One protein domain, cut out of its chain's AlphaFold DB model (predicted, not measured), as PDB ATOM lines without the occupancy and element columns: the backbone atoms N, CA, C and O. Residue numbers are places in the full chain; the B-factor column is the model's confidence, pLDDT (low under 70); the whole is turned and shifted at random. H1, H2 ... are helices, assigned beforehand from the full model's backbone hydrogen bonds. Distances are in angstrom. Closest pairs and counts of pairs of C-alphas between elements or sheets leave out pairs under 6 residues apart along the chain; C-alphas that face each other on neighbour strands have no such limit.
ATOM      1  N   SER A 625     -14.836 -28.699  11.988       76.96
ATOM      2  CA  SER A 625     -13.932 -29.013  10.874       76.96
ATOM      3  C   SER A 625     -14.679 -29.565   9.660       76.96
ATOM      4  O   SER A 625     -14.303 -29.264   8.528       76.96
ATOM      5  N   TYR A 626     -15.759 -30.323   9.876       80.41
ATOM      6  CA  TYR A 626     -16.614 -30.800   8.794       80.41
ATOM      7  C   TYR A 626     -17.384 -29.661   8.110       80.41
ATOM      8  O   TYR A 626     -17.376 -29.584   6.886       80.41
ATOM      9  N   LEU A 627     -17.991 -28.741   8.868       80.42
ATOM     10  CA  LEU A 627     -18.673 -27.557   8.327       80.42
ATOM     11  C   LEU A 627     -17.724 -26.618   7.568       80.42
ATOM     12  O   LEU A 627     -18.105 -26.085   6.527       80.42
ATOM     13  N   GLU A 628     -16.500 -26.415   8.059       81.50
ATOM     14  CA  GLU A 628     -15.470 -25.627   7.368       81.50
ATOM     15  C   GLU A 628     -15.066 -26.324   6.047       81.50
ATOM     16  O   GLU A 628     -15.179 -25.722   4.982       81.50
ATOM     17  N   PHE A 629     -14.755 -27.628   6.060       82.81
ATOM     18  CA  PHE A 629     -14.466 -28.408   4.840       82.81
ATOM     19  C   PHE A 629     -15.646 -28.459   3.848       82.81
ATOM     20  O   PHE A 629     -15.455 -28.380   2.630       82.81
ATOM     21  N   PHE A 630     -16.879 -28.557   4.352       84.49
ATOM     22  CA  PHE A 630     -18.088 -28.538   3.537       84.49
ATOM     23  C   PHE A 630     -18.255 -27.197   2.822       84.49
ATOM     24  O   PHE A 630     -18.453 -27.193   1.611       84.49
ATOM     25  N   ASN A 631     -18.151 -26.069   3.533       83.82
ATOM     26  CA  ASN A 631     -18.361 -24.746   2.941       83.82
ATOM     27  C   ASN A 631     -17.187 -24.284   2.054       83.82
ATOM     28  O   ASN A 631     -17.440 -23.643   1.035       83.82
ATOM     29  N   ASP A 632     -15.941 -24.626   2.400       82.35
ATOM     30  CA  ASP A 632     -14.749 -24.114   1.707       82.35
ATOM     31  C   ASP A 632     -14.274 -25.007   0.543       82.35
ATOM     32  O   ASP A 632     -13.732 -24.491  -0.436       82.35
ATOM     33  N   GLU A 633     -14.475 -26.333   0.601       81.22
ATOM     34  CA  GLU A 633     -14.004 -27.270  -0.439       81.22
ATOM     35  C   GLU A 633     -15.112 -28.014  -1.197       81.22
ATOM     36  O   GLU A 633     -14.974 -28.228  -2.406       81.22
ATOM     37  N   LEU A 634     -16.173 -28.470  -0.521       81.74
ATOM     38  CA  LEU A 634     -17.187 -29.333  -1.150       81.74
ATOM     39  C   LEU A 634     -18.307 -28.529  -1.813       81.74
ATOM     40  O   LEU A 634     -18.621 -28.768  -2.975       81.74
ATOM     41  N   LEU A 635     -18.878 -27.553  -1.108       83.09
ATOM     42  CA  LEU A 635     -19.961 -26.697  -1.590       83.09
ATOM     43  C   LEU A 635     -19.576 -25.919  -2.865       83.09
ATOM     44  O   LEU A 635     -20.378 -25.936  -3.800       83.09
ATOM     45  N   PRO A 636     -18.373 -25.312  -2.988       80.12
ATOM     46  CA  PRO A 636     -17.980 -24.633  -4.218       80.12
ATOM     47  C   PRO A 636     -17.813 -25.618  -5.380       80.12
ATOM     48  O   PRO A 636     -18.317 -25.357  -6.462       80.12
ATOM     49  N   TRP A 637     -17.190 -26.783  -5.163       82.11
ATOM     50  CA  TRP A 637     -16.991 -27.790  -6.218       82.11
ATOM     51  C   TRP A 637     -18.295 -28.474  -6.674       82.11
ATOM     52  O   TRP A 637     -18.428 -28.850  -7.841       82.11
ATOM     53  N   CYS A 638     -19.266 -28.632  -5.772       77.58
ATOM     54  CA  CYS A 638     -20.578 -29.190  -6.095       77.58
ATOM     55  C   CYS A 638     -21.505 -28.194  -6.816       77.58
ATOM     56  O   CYS A 638     -22.424 -28.637  -7.501       77.58
ATOM     57  N   LEU A 639     -21.283 -26.881  -6.675       75.34
ATOM     58  CA  LEU A 639     -22.073 -25.835  -7.344       75.34
ATOM     59  C   LEU A 639     -21.382 -25.222  -8.576       75.34
ATOM     60  O   LEU A 639     -22.065 -24.684  -9.441       75.34
ATOM     61  N   ASP A 640     -20.056 -25.323  -8.686       68.43
ATOM     62  CA  ASP A 640     -19.289 -24.969  -9.884       68.43
ATOM     63  C   ASP A 640     -19.255 -26.143 -10.879       68.43
ATOM     64  O   ASP A 640     -19.066 -27.297 -10.495       68.43
ATOM     65  N   GLY A 641     -19.402 -25.871 -12.177       57.27
ATOM     66  CA  GLY A 641     -19.162 -26.851 -13.240       57.27
ATOM     67  C   GLY A 641     -20.367 -27.285 -14.085       57.27
ATOM     68  O   GLY A 641     -21.486 -26.784 -13.994       57.27
ATOM     69  N   LYS A 642     -20.088 -28.205 -15.015       60.06
ATOM     70  CA  LYS A 642     -20.937 -28.492 -16.183       60.06
ATOM     71  C   LYS A 642     -22.276 -29.123 -15.802       60.06
ATOM     72  O   LYS A 642     -22.317 -30.137 -15.103       60.06
ATOM     73  N   TYR A 643     -23.340 -28.622 -16.425       58.54
ATOM     74  CA  TYR A 643     -24.731 -29.062 -16.270       58.54
ATOM     75  C   TYR A 643     -24.955 -30.579 -16.261       58.54
ATOM     76  O   TYR A 643     -25.741 -31.087 -15.466       58.54
ATOM     77  N   SER A 644     -24.215 -31.315 -17.094       60.17
ATOM     78  CA  SER A 644     -24.261 -32.780 -17.168       60.17
ATOM     79  C   SER A 644     -24.044 -33.472 -15.818       60.17
ATOM     80  O   SER A 644     -24.582 -34.553 -15.599       60.17
ATOM     81  N   THR A 645     -23.266 -32.867 -14.916       64.20
ATOM     82  CA  THR A 645     -22.936 -33.402 -13.582       64.20
ATOM     83  C   THR A 645     -23.883 -32.951 -12.477       64.20
ATOM     84  O   THR A 645     -23.891 -33.566 -11.413       64.20
ATOM     85  N   CYS A 646     -24.688 -31.911 -12.724       69.76
ATOM     86  CA  CYS A 646     -25.423 -31.162 -11.705       69.76
ATOM     87  C   CYS A 646     -26.290 -32.067 -10.813       69.76
ATOM     88  O   CYS A 646     -26.230 -31.975  -9.590       69.76
ATOM     89  N   ASN A 647     -26.999 -33.030 -11.411       73.46
ATOM     90  CA  ASN A 647     -27.849 -33.971 -10.676       73.46
ATOM     91  C   ASN A 647     -27.044 -34.850  -9.701       73.46
ATOM     92  O   ASN A 647     -27.349 -34.923  -8.515       73.46
ATOM     93  N   SER A 648     -25.942 -35.442 -10.172       74.43
ATOM     94  CA  SER A 648     -25.065 -36.268  -9.334       74.43
ATOM     95  C   SER A 648     -24.306 -35.444  -8.288       74.43
ATOM     96  O   SER A 648     -24.075 -35.936  -7.186       74.43
ATOM     97  N   LYS A 649     -23.945 -34.191  -8.600       81.25
ATOM     98  CA  LYS A 649     -23.349 -33.253  -7.635       81.25
ATOM     99  C   LYS A 649     -24.324 -32.856  -6.538       81.25
ATOM    100  O   LYS A 649     -23.912 -32.797  -5.388       81.25
ATOM    101  N   ILE A 650     -25.598 -32.638  -6.862       79.25
ATOM    102  CA  ILE A 650     -26.641 -32.358  -5.868       79.25
ATOM    103  C   ILE A 650     -26.934 -33.605  -5.020       79.25
ATOM    104  O   ILE A 650     -26.998 -33.486  -3.798       79.25
ATOM    105  N   ASP A 651     -26.994 -34.804  -5.610       77.51
ATOM    106  CA  ASP A 651     -27.080 -36.065  -4.850       77.51
ATOM    107  C   ASP A 651     -25.895 -36.222  -3.871       77.51
ATOM    108  O   ASP A 651     -26.088 -36.568  -2.700       77.51
ATOM    109  N   LEU A 652     -24.669 -35.900  -4.310       83.53
ATOM    110  CA  LEU A 652     -23.483 -35.882  -3.451       83.53
ATOM    111  C   LEU A 652     -23.591 -34.813  -2.350       83.53
ATOM    112  O   LEU A 652     -23.436 -35.141  -1.176       83.53
ATOM    113  N   LEU A 653     -23.902 -33.564  -2.703       83.58
ATOM    114  CA  LEU A 653     -24.060 -32.430  -1.786       83.58
ATOM    115  C   LEU A 653     -25.070 -32.733  -0.669       83.58
ATOM    116  O   LEU A 653     -24.801 -32.460   0.496       83.58
ATOM    117  N   LEU A 654     -26.193 -33.366  -1.013       80.09
ATOM    118  CA  LEU A 654     -27.212 -33.797  -0.059       80.09
ATOM    119  C   LEU A 654     -26.831 -35.084   0.695       80.09
ATOM    120  O   LEU A 654     -27.414 -35.377   1.735       80.09
ATOM    121  N   SER A 655     -25.917 -35.920   0.184       79.49
ATOM    122  CA  SER A 655     -25.350 -37.064   0.938       79.49
ATOM    123  C   SER A 655     -24.308 -36.635   1.977       79.49
ATOM    124  O   SER A 655     -24.049 -37.363   2.926       79.49
ATOM    125  N   LEU A 656     -23.773 -35.420   1.836       83.90
ATOM    126  CA  LEU A 656     -22.846 -34.779   2.769       83.90
ATOM    127  C   LEU A 656     -23.557 -34.032   3.918       83.90
ATOM    128  O   LEU A 656     -22.897 -33.349   4.705       83.90
ATOM    129  N   PHE A 657     -24.883 -34.119   4.031       81.31
ATOM    130  CA  PHE A 657     -25.608 -33.534   5.159       81.31
ATOM    131  C   PHE A 657     -25.389 -34.340   6.442       81.31
ATOM    132  O   PHE A 657     -25.455 -35.568   6.428       81.31
ATOM    133  N   GLN A 658     -25.147 -33.638   7.550       74.03
ATOM    134  CA  GLN A 658     -25.149 -34.217   8.895       74.03
ATOM    135  C   GLN A 658     -26.329 -33.650   9.687       74.03
ATOM    136  O   GLN A 658     -26.555 -32.439   9.670       74.03
ATOM    137  N   ASP A 659     -27.041 -34.510  10.418       69.99
ATOM    138  CA  ASP A 659     -28.253 -34.144  11.169       69.99
ATOM    139  C   ASP A 659     -28.045 -32.948  12.117       69.99
ATOM    140  O   ASP A 659     -28.944 -32.127  12.295       69.99
ATOM    141  N   GLU A 660     -26.844 -32.810  12.686       72.55
ATOM    142  CA  GLU A 660     -26.494 -31.741  13.630       72.55
ATOM    143  C   GLU A 660     -26.199 -30.378  12.973       72.55
ATOM    144  O   GLU A 660     -26.196 -29.364  13.669       72.55
ATOM    145  N   SER A 661     -25.957 -30.320  11.655       75.58
ATOM    146  CA  SER A 661     -25.579 -29.083  10.934       75.58
ATOM    147  C   SER A 661     -26.442 -28.753   9.705       75.58
ATOM    148  O   SER A 661     -26.203 -27.756   9.018       75.58
ATOM    149  N   PHE A 662     -27.495 -29.539   9.464       76.69
ATOM    150  CA  PHE A 662     -28.395 -29.446   8.308       76.69
ATOM    151  C   PHE A 662     -28.870 -28.022   7.963       76.69
ATOM    152  O   PHE A 662     -28.827 -27.626   6.797       76.69
ATOM    153  N   PHE A 663     -29.324 -27.237   8.949       75.87
ATOM    154  CA  PHE A 663     -29.899 -25.909   8.691       75.87
ATOM    155  C   PHE A 663     -28.864 -24.915   8.145       75.87
ATOM    156  O   PHE A 663     -29.149 -24.187   7.190       75.87
ATOM    157  N   ASP A 664     -27.651 -24.922   8.704       80.12
ATOM    158  CA  ASP A 664     -26.552 -24.074   8.244       80.12
ATOM    159  C   ASP A 664     -26.081 -24.502   6.847       80.12
ATOM    160  O   ASP A 664     -25.889 -23.651   5.976       80.12
ATOM    161  N   GLN A 665     -25.997 -25.815   6.586       84.04
ATOM    162  CA  GLN A 665     -25.691 -26.346   5.253       84.04
ATOM    163  C   GLN A 665     -26.747 -25.917   4.212       84.04
ATOM    164  O   GLN A 665     -26.386 -25.408   3.149       84.04
ATOM    165  N   TRP A 666     -28.048 -26.045   4.512       83.04
ATOM    166  CA  TRP A 666     -29.141 -25.641   3.611       83.04
ATOM    167  C   TRP A 666     -29.145 -24.134   3.323       83.04
ATOM    168  O   TRP A 666     -29.235 -23.710   2.167       83.04
ATOM    169  N   CYS A 667     -28.980 -23.313   4.365       80.38
ATOM    170  CA  CYS A 667     -28.901 -21.860   4.231       80.38
ATOM    171  C   CYS A 667     -27.701 -21.412   3.381       80.38
ATOM    172  O   CYS A 667     -27.837 -20.463   2.602       80.38
ATOM    173  N   SER A 668     -26.545 -22.074   3.503       82.31
ATOM    174  CA  SER A 668     -25.373 -21.810   2.656       82.31
ATOM    175  C   SER A 668     -25.634 -22.148   1.184       82.31
ATOM    176  O   SER A 668     -25.267 -21.362   0.308       82.31
ATOM    177  N   ILE A 669     -26.324 -23.257   0.899       81.72
ATOM    178  CA  ILE A 669     -26.650 -23.684  -0.472       81.72
ATOM    179  C   ILE A 669     -27.568 -22.677  -1.169       81.72
ATOM    180  O   ILE A 669     -27.200 -22.161  -2.223       81.72
ATOM    181  N   ILE A 670     -28.729 -22.350  -0.585       79.51
ATOM    182  CA  ILE A 670     -29.702 -21.462  -1.250       79.51
ATOM    183  C   ILE A 670     -29.150 -20.040  -1.424       79.51
ATOM    184  O   ILE A 670     -29.408 -19.396  -2.441       79.51
ATOM    185  N   LYS A 671     -28.330 -19.544  -0.488       79.11
ATOM    186  CA  LYS A 671     -27.632 -18.261  -0.675       79.11
ATOM    187  C   LYS A 671     -26.626 -18.326  -1.824       79.11
ATOM    188  O   LYS A 671     -26.549 -17.378  -2.600       79.11
ATOM    189  N   CYS A 672     -25.881 -19.421  -1.966       75.37
ATOM    190  CA  CYS A 672     -24.904 -19.573  -3.044       75.37
ATOM    191  C   CYS A 672     -25.571 -19.646  -4.432       75.37
ATOM    192  O   CYS A 672     -25.080 -19.030  -5.371       75.37
ATOM    193  N   THR A 673     -26.728 -20.308  -4.564       72.12
ATOM    194  CA  THR A 673     -27.444 -20.416  -5.854       72.12
ATOM    195  C   THR A 673     -28.236 -19.169  -6.252       72.12
ATOM    196  O   THR A 673     -28.531 -18.987  -7.433       72.12
ATOM    197  N   THR A 674     -28.568 -18.295  -5.296       68.53
ATOM    198  CA  THR A 674     -29.356 -17.071  -5.544       68.53
ATOM    199  C   THR A 674     -28.527 -15.784  -5.578       68.53
ATOM    200  O   THR A 674     -28.999 -14.775  -6.103       68.53
ATOM    201  N   THR A 675     -27.289 -15.779  -5.067       63.97
ATOM    202  CA  THR A 675     -26.435 -14.578  -5.083       63.97
ATOM    203  C   THR A 675     -25.714 -14.370  -6.416       63.97
ATOM    204  O   THR A 675     -25.160 -15.286  -7.021       63.97
ATOM    205  N   SER A 686     -27.612 -18.026 -21.050       50.79
ATOM    206  CA  SER A 686     -27.271 -19.388 -20.615       50.79
ATOM    207  C   SER A 686     -27.329 -19.524 -19.086       50.79
ATOM    208  O   SER A 686     -27.992 -20.416 -18.564       50.79
ATOM    209  N   ASN A 687     -26.717 -18.579 -18.365       54.62
ATOM    210  CA  ASN A 687     -26.690 -18.537 -16.904       54.62
ATOM    211  C   ASN A 687     -28.062 -18.300 -16.252       54.62
ATOM    212  O   ASN A 687     -28.225 -18.637 -15.081       54.62
ATOM    213  N   ILE A 688     -29.045 -17.717 -16.950       55.50
ATOM    214  CA  ILE A 688     -30.380 -17.467 -16.374       55.50
ATOM    215  C   ILE A 688     -31.252 -18.725 -16.437       55.50
ATOM    216  O   ILE A 688     -31.772 -19.123 -15.396       55.50
ATOM    217  N   LEU A 689     -31.345 -19.405 -17.594       55.19
ATOM    218  CA  LEU A 689     -31.929 -20.760 -17.638       55.19
ATOM    219  C   LEU A 689     -31.198 -21.685 -16.652       55.19
ATOM    220  O   LEU A 689     -31.840 -22.401 -15.884       55.19
ATOM    221  N   GLY A 690     -29.868 -21.537 -16.605       64.48
ATOM    222  CA  GLY A 690     -28.949 -22.218 -15.698       64.48
ATOM    223  C   GLY A 690     -29.347 -22.220 -14.217       64.48
ATOM    224  O   GLY A 690     -29.022 -23.149 -13.483       64.48
ATOM    225  N   ARG A 691     -30.044 -21.173 -13.754       71.68
ATOM    226  CA  ARG A 691     -30.435 -21.008 -12.345       71.68
ATOM    227  C   ARG A 691     -31.760 -21.679 -12.017       71.68
ATOM    228  O   ARG A 691     -31.865 -22.302 -10.963       71.68
ATOM    229  N   TYR A 692     -32.762 -21.562 -12.888       76.68
ATOM    230  CA  TYR A 692     -34.099 -22.094 -12.608       76.68
ATOM    231  C   TYR A 692     -34.105 -23.621 -12.552       76.68
ATOM    232  O   TYR A 692     -34.707 -24.183 -11.642       76.68
ATOM    233  N   GLU A 693     -33.392 -24.306 -13.448       75.23
ATOM    234  CA  GLU A 693     -33.340 -25.775 -13.416       75.23
ATOM    235  C   GLU A 693     -32.467 -26.270 -12.251       75.23
ATOM    236  O   GLU A 693     -32.807 -27.268 -11.626       75.23
ATOM    237  N   LEU A 694     -31.399 -25.553 -11.880       75.76
ATOM    238  CA  LEU A 694     -30.563 -25.900 -10.723       75.76
ATOM    239  C   LEU A 694     -31.311 -25.701  -9.387       75.76
ATOM    240  O   LEU A 694     -31.214 -26.545  -8.495       75.76
ATOM    241  N   LEU A 695     -32.132 -24.646  -9.270       79.15
ATOM    242  CA  LEU A 695     -33.084 -24.463  -8.164       79.15
ATOM    243  C   LEU A 695     -34.175 -25.543  -8.161       79.15
ATOM    244  O   LEU A 695     -34.447 -26.122  -7.113       79.15
ATOM    245  N   THR A 696     -34.761 -25.849  -9.323       81.68
ATOM    246  CA  THR A 696     -35.746 -26.936  -9.495       81.68
ATOM    247  C   THR A 696     -35.189 -28.253  -8.964       81.68
ATOM    248  O   THR A 696     -35.823 -28.905  -8.136       81.68
ATOM    249  N   LEU A 697     -33.975 -28.608  -9.394       79.53
ATOM    250  CA  LEU A 697     -33.318 -29.861  -9.044       79.53
ATOM    251  C   LEU A 697     -32.991 -29.926  -7.548       79.53
ATOM    252  O   LEU A 697     -33.231 -30.953  -6.924       79.53
ATOM    253  N   LEU A 698     -32.519 -28.831  -6.939       80.12
ATOM    254  CA  LEU A 698     -32.300 -28.753  -5.488       80.12
ATOM    255  C   LEU A 698     -33.590 -28.949  -4.680       80.12
ATOM    256  O   LEU A 698     -33.595 -29.723  -3.721       80.12
ATOM    257  N   LEU A 699     -34.677 -28.269  -5.062       82.70
ATOM    258  CA  LEU A 699     -35.966 -28.345  -4.366       82.70
ATOM    259  C   LEU A 699     -36.606 -29.737  -4.502       82.70
ATOM    260  O   LEU A 699     -37.100 -30.279  -3.514       82.70
ATOM    261  N   GLN A 700     -36.531 -30.353  -5.687       79.84
ATOM    262  CA  GLN A 700     -36.968 -31.738  -5.906       79.84
ATOM    263  C   GLN A 700     -36.122 -32.732  -5.099       79.84
ATOM    264  O   GLN A 700     -36.663 -33.562  -4.371       79.84
ATOM    265  N   LYS A 701     -34.790 -32.621  -5.151       78.02
ATOM    266  CA  LYS A 701     -33.883 -33.570  -4.493       78.02
ATOM    267  C   LYS A 701     -33.927 -33.526  -2.968       78.02
ATOM    268  O   LYS A 701     -33.818 -34.575  -2.330       78.02
ATOM    269  N   ILE A 702     -34.116 -32.355  -2.355       78.40
ATOM    270  CA  ILE A 702     -34.288 -32.304  -0.896       78.40
ATOM    271  C   ILE A 702     -35.647 -32.872  -0.468       78.40
ATOM    272  O   ILE A 702     -35.715 -33.595   0.525       78.40
ATOM    273  N   ARG A 703     -36.705 -32.630  -1.253       76.92
ATOM    274  CA  ARG A 703     -38.031 -33.231  -1.059       76.92
ATOM    275  C   ARG A 703     -37.973 -34.759  -1.152       76.92
ATOM    276  O   ARG A 703     -38.455 -35.416  -0.233       76.92
ATOM    277  N   GLU A 704     -37.298 -35.319  -2.163       72.86
ATOM    278  CA  GLU A 704     -37.034 -36.766  -2.279       72.86
ATOM    279  C   GLU A 704     -36.369 -37.336  -1.011       72.86
ATOM    280  O   GLU A 704     -36.773 -38.390  -0.517       72.86
ATOM    281  N   LYS A 705     -35.373 -36.642  -0.433       69.60
ATOM    282  CA  LYS A 705     -34.704 -37.093   0.804       69.60
ATOM    283  C   LYS A 705     -35.567 -36.993   2.062       69.60
ATOM    284  O   LYS A 705     -35.398 -37.819   2.962       69.60
ATOM    285  N   ILE A 706     -36.458 -36.004   2.140       69.72
ATOM    286  CA  ILE A 706     -37.410 -35.862   3.251       69.72
ATOM    287  C   ILE A 706     -38.467 -36.975   3.167       69.72
ATOM    288  O   ILE A 706     -38.654 -37.703   4.141       69.72
ATOM    289  N   ALA A 707     -39.082 -37.170   1.994       65.09
ATOM    290  CA  ALA A 707     -40.078 -38.218   1.756       65.09
ATOM    291  C   ALA A 707     -39.493 -39.633   1.933       65.09
ATOM    292  O   ALA A 707     -40.060 -40.466   2.638       65.09
ATOM    293  N   GLY A 708     -38.294 -39.884   1.395       61.19
ATOM    294  CA  GLY A 708     -37.582 -41.164   1.500       61.19
ATOM    295  C   GLY A 708     -37.088 -41.532   2.906       61.19
ATOM    296  O   GLY A 708     -36.348 -42.502   3.059       61.19
ATOM    297  N   GLY A 709     -37.430 -40.756   3.939       59.33
ATOM    298  CA  GLY A 709     -37.174 -41.070   5.346       59.33
ATOM    299  C   GLY A 709     -35.712 -40.999   5.801       59.33
ATOM    300  O   GLY A 709     -35.459 -41.093   7.000       59.33
ATOM    301  N   LYS A 710     -34.757 -40.773   4.889       57.48
ATOM    302  CA  LYS A 710     -33.323 -40.593   5.200       57.48
ATOM    303  C   LYS A 710     -33.054 -39.396   6.121       57.48
ATOM    304  O   LYS A 710     -32.044 -39.393   6.807       57.48
ATOM    305  N   LEU A 711     -33.960 -38.416   6.155       60.22
ATOM    306  CA  LEU A 711     -33.917 -37.243   7.041       60.22
ATOM    307  C   LEU A 711     -34.913 -37.322   8.222       60.22
ATOM    308  O   LEU A 711     -35.242 -36.291   8.808       60.22
ATOM    309  N   ARG A 712     -35.410 -38.515   8.604       52.89
ATOM    310  CA  ARG A 712     -36.373 -38.678   9.725       52.89
ATOM    311  C   ARG A 712     -35.910 -38.030  11.034       52.89
ATOM    312  O   ARG A 712     -36.733 -37.465  11.751       52.89
ATOM    313  N   ASN A 713     -34.605 -38.024  11.287       54.75
ATOM    314  CA  ASN A 713     -34.004 -37.440  12.485       54.75
ATOM    315  C   ASN A 713     -34.273 -35.922  12.614       54.75
ATOM    316  O   ASN A 713     -34.282 -35.403  13.726       54.75
ATOM    317  N   LEU A 714     -34.580 -35.197  11.524       55.18
ATOM    318  CA  LEU A 714     -34.980 -33.780  11.598       55.18
ATOM    319  C   LEU A 714     -36.329 -33.559  12.296       55.18
ATOM    320  O   LEU A 714     -36.500 -32.533  12.959       55.18
ATOM    321  N   GLN A 715     -37.275 -34.498  12.166       53.44
ATOM    322  CA  GLN A 715     -38.554 -34.420  12.879       53.44
ATOM    323  C   GLN A 715     -38.381 -34.743  14.368       53.44
ATOM    324  O   GLN A 715     -38.987 -34.073  15.201       53.44
ATOM    325  N   GLU A 716     -37.518 -35.703  14.716       55.31
ATOM    326  CA  GLU A 716     -37.206 -36.016  16.120       55.31
ATOM    327  C   GLU A 716     -36.403 -34.893  16.805       55.31
ATOM    328  O   GLU A 716     -36.644 -34.591  17.973       55.31
ATOM    329  N   ASN A 717     -35.533 -34.195  16.066       51.56
ATOM    330  CA  ASN A 717     -34.732 -33.067  16.562       51.56
ATOM    331  C   ASN A 717     -35.469 -31.706  16.578       51.56
ATOM    332  O   ASN A 717     -34.865 -30.683  16.904       51.56
ATOM    333  N   GLY A 718     -36.771 -31.668  16.269       49.27
ATOM    334  CA  GLY A 718     -37.631 -30.501  16.520       49.27
ATOM    335  C   GLY A 718     -37.578 -29.363  15.491       49.27
ATOM    336  O   GLY A 718     -38.091 -28.276  15.770       49.27
ATOM    337  N   TYR A 719     -37.012 -29.579  14.300       53.79
ATOM    338  CA  TYR A 719     -37.000 -28.561  13.244       53.79
ATOM    339  C   TYR A 719     -38.363 -28.475  12.531       53.79
ATOM    340  O   TYR A 719     -38.751 -29.354  11.763       53.79
ATOM    341  N   LEU A 720     -39.097 -27.379  12.758       54.82
ATOM    342  CA  LEU A 720     -40.363 -27.088  12.072       54.82
ATOM    343  C   LEU A 720     -40.167 -26.833  10.568       54.82
ATOM    344  O   LEU A 720     -39.289 -26.070  10.166       54.82
ATOM    345  N   LEU A 721     -41.083 -27.358   9.743       58.48
ATOM    346  CA  LEU A 721     -41.094 -27.192   8.277       58.48
ATOM    347  C   LEU A 721     -41.082 -25.713   7.820       58.48
ATOM    348  O   LEU A 721     -40.646 -25.400   6.716       58.48
ATOM    349  N   GLN A 722     -41.525 -24.793   8.685       57.39
ATOM    350  CA  GLN A 722     -41.470 -23.344   8.454       57.39
ATOM    351  C   GLN A 722     -40.038 -22.817   8.253       57.39
ATOM    352  O   GLN A 722     -39.865 -21.837   7.535       57.39
ATOM    353  N   HIS A 723     -39.015 -23.468   8.816       60.67
ATOM    354  CA  HIS A 723     -37.615 -23.042   8.685       60.67
ATOM    355  C   HIS A 723     -37.014 -23.280   7.288       60.67
ATOM    356  O   HIS A 723     -35.944 -22.756   6.996       60.67
ATOM    357  N   LEU A 724     -37.685 -24.035   6.409       62.84
ATOM    358  CA  LEU A 724     -37.249 -24.231   5.018       62.84
ATOM    359  C   LEU A 724     -37.701 -23.102   4.072       62.84
ATOM    360  O   LEU A 724     -37.247 -23.061   2.929       62.84
ATOM    361  N   ARG A 725     -38.581 -22.195   4.523       65.61
ATOM    362  CA  ARG A 725     -39.076 -21.061   3.726       65.61
ATOM    363  C   ARG A 725     -38.083 -19.902   3.742       65.61
ATOM    364  O   ARG A 725     -37.567 -19.533   4.793       65.61
TER     365      ARG A 725
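What this domain is: This is residues 625 to 675 and 686 to 725 of the 1903 residues of the protein "E3 ubiquitin-protein ligase listerin" of Zea mays (UniProt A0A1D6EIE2). Four helices form an up-and-down bundle, each running against the one before, with H2 and H3 between H1 and the long H4. A tail with short H5 and H6 folds back towards H3. The printed part has 91 residues with six named helices, H1 to H6, and no named strand: all helix, compact, radius of gyration of the C-alphas 13.2 A, spans 41 by 28 by 22 A.

How they stand to each other: H1, residues 625 to 639, and H2, residues 643 to 655, form a hairpin, closest C-alphas Cys 638 and Lys 649, 5.2 A. H3, residues 662 to 674, touches H1. H4, residues 686 to 707, touches H2, closest C-alphas Ile 650 and Leu 698, 6.7 A. O i to N i+4 pairs are within hydrogen-bond range throughout H3, and in 8 of 11 in H1, 7 of 9 in H2, 16 of 18 in H4. H5, residues 713 to 716, touches no helix; H6, residues 721 to 724, is near H3.

Where its parts are: H4, 31.9 A long, ends at C-alpha 707 (-40.078, -38.218, 1.756); H1 begins at C-alpha 625 (-13.932, -29.013, 10.874).

The domain as a whole: Across the cut, C-alphas 675 and 686 are 16.3 A apart. Residues 705 to 725 are under pLDDT 70.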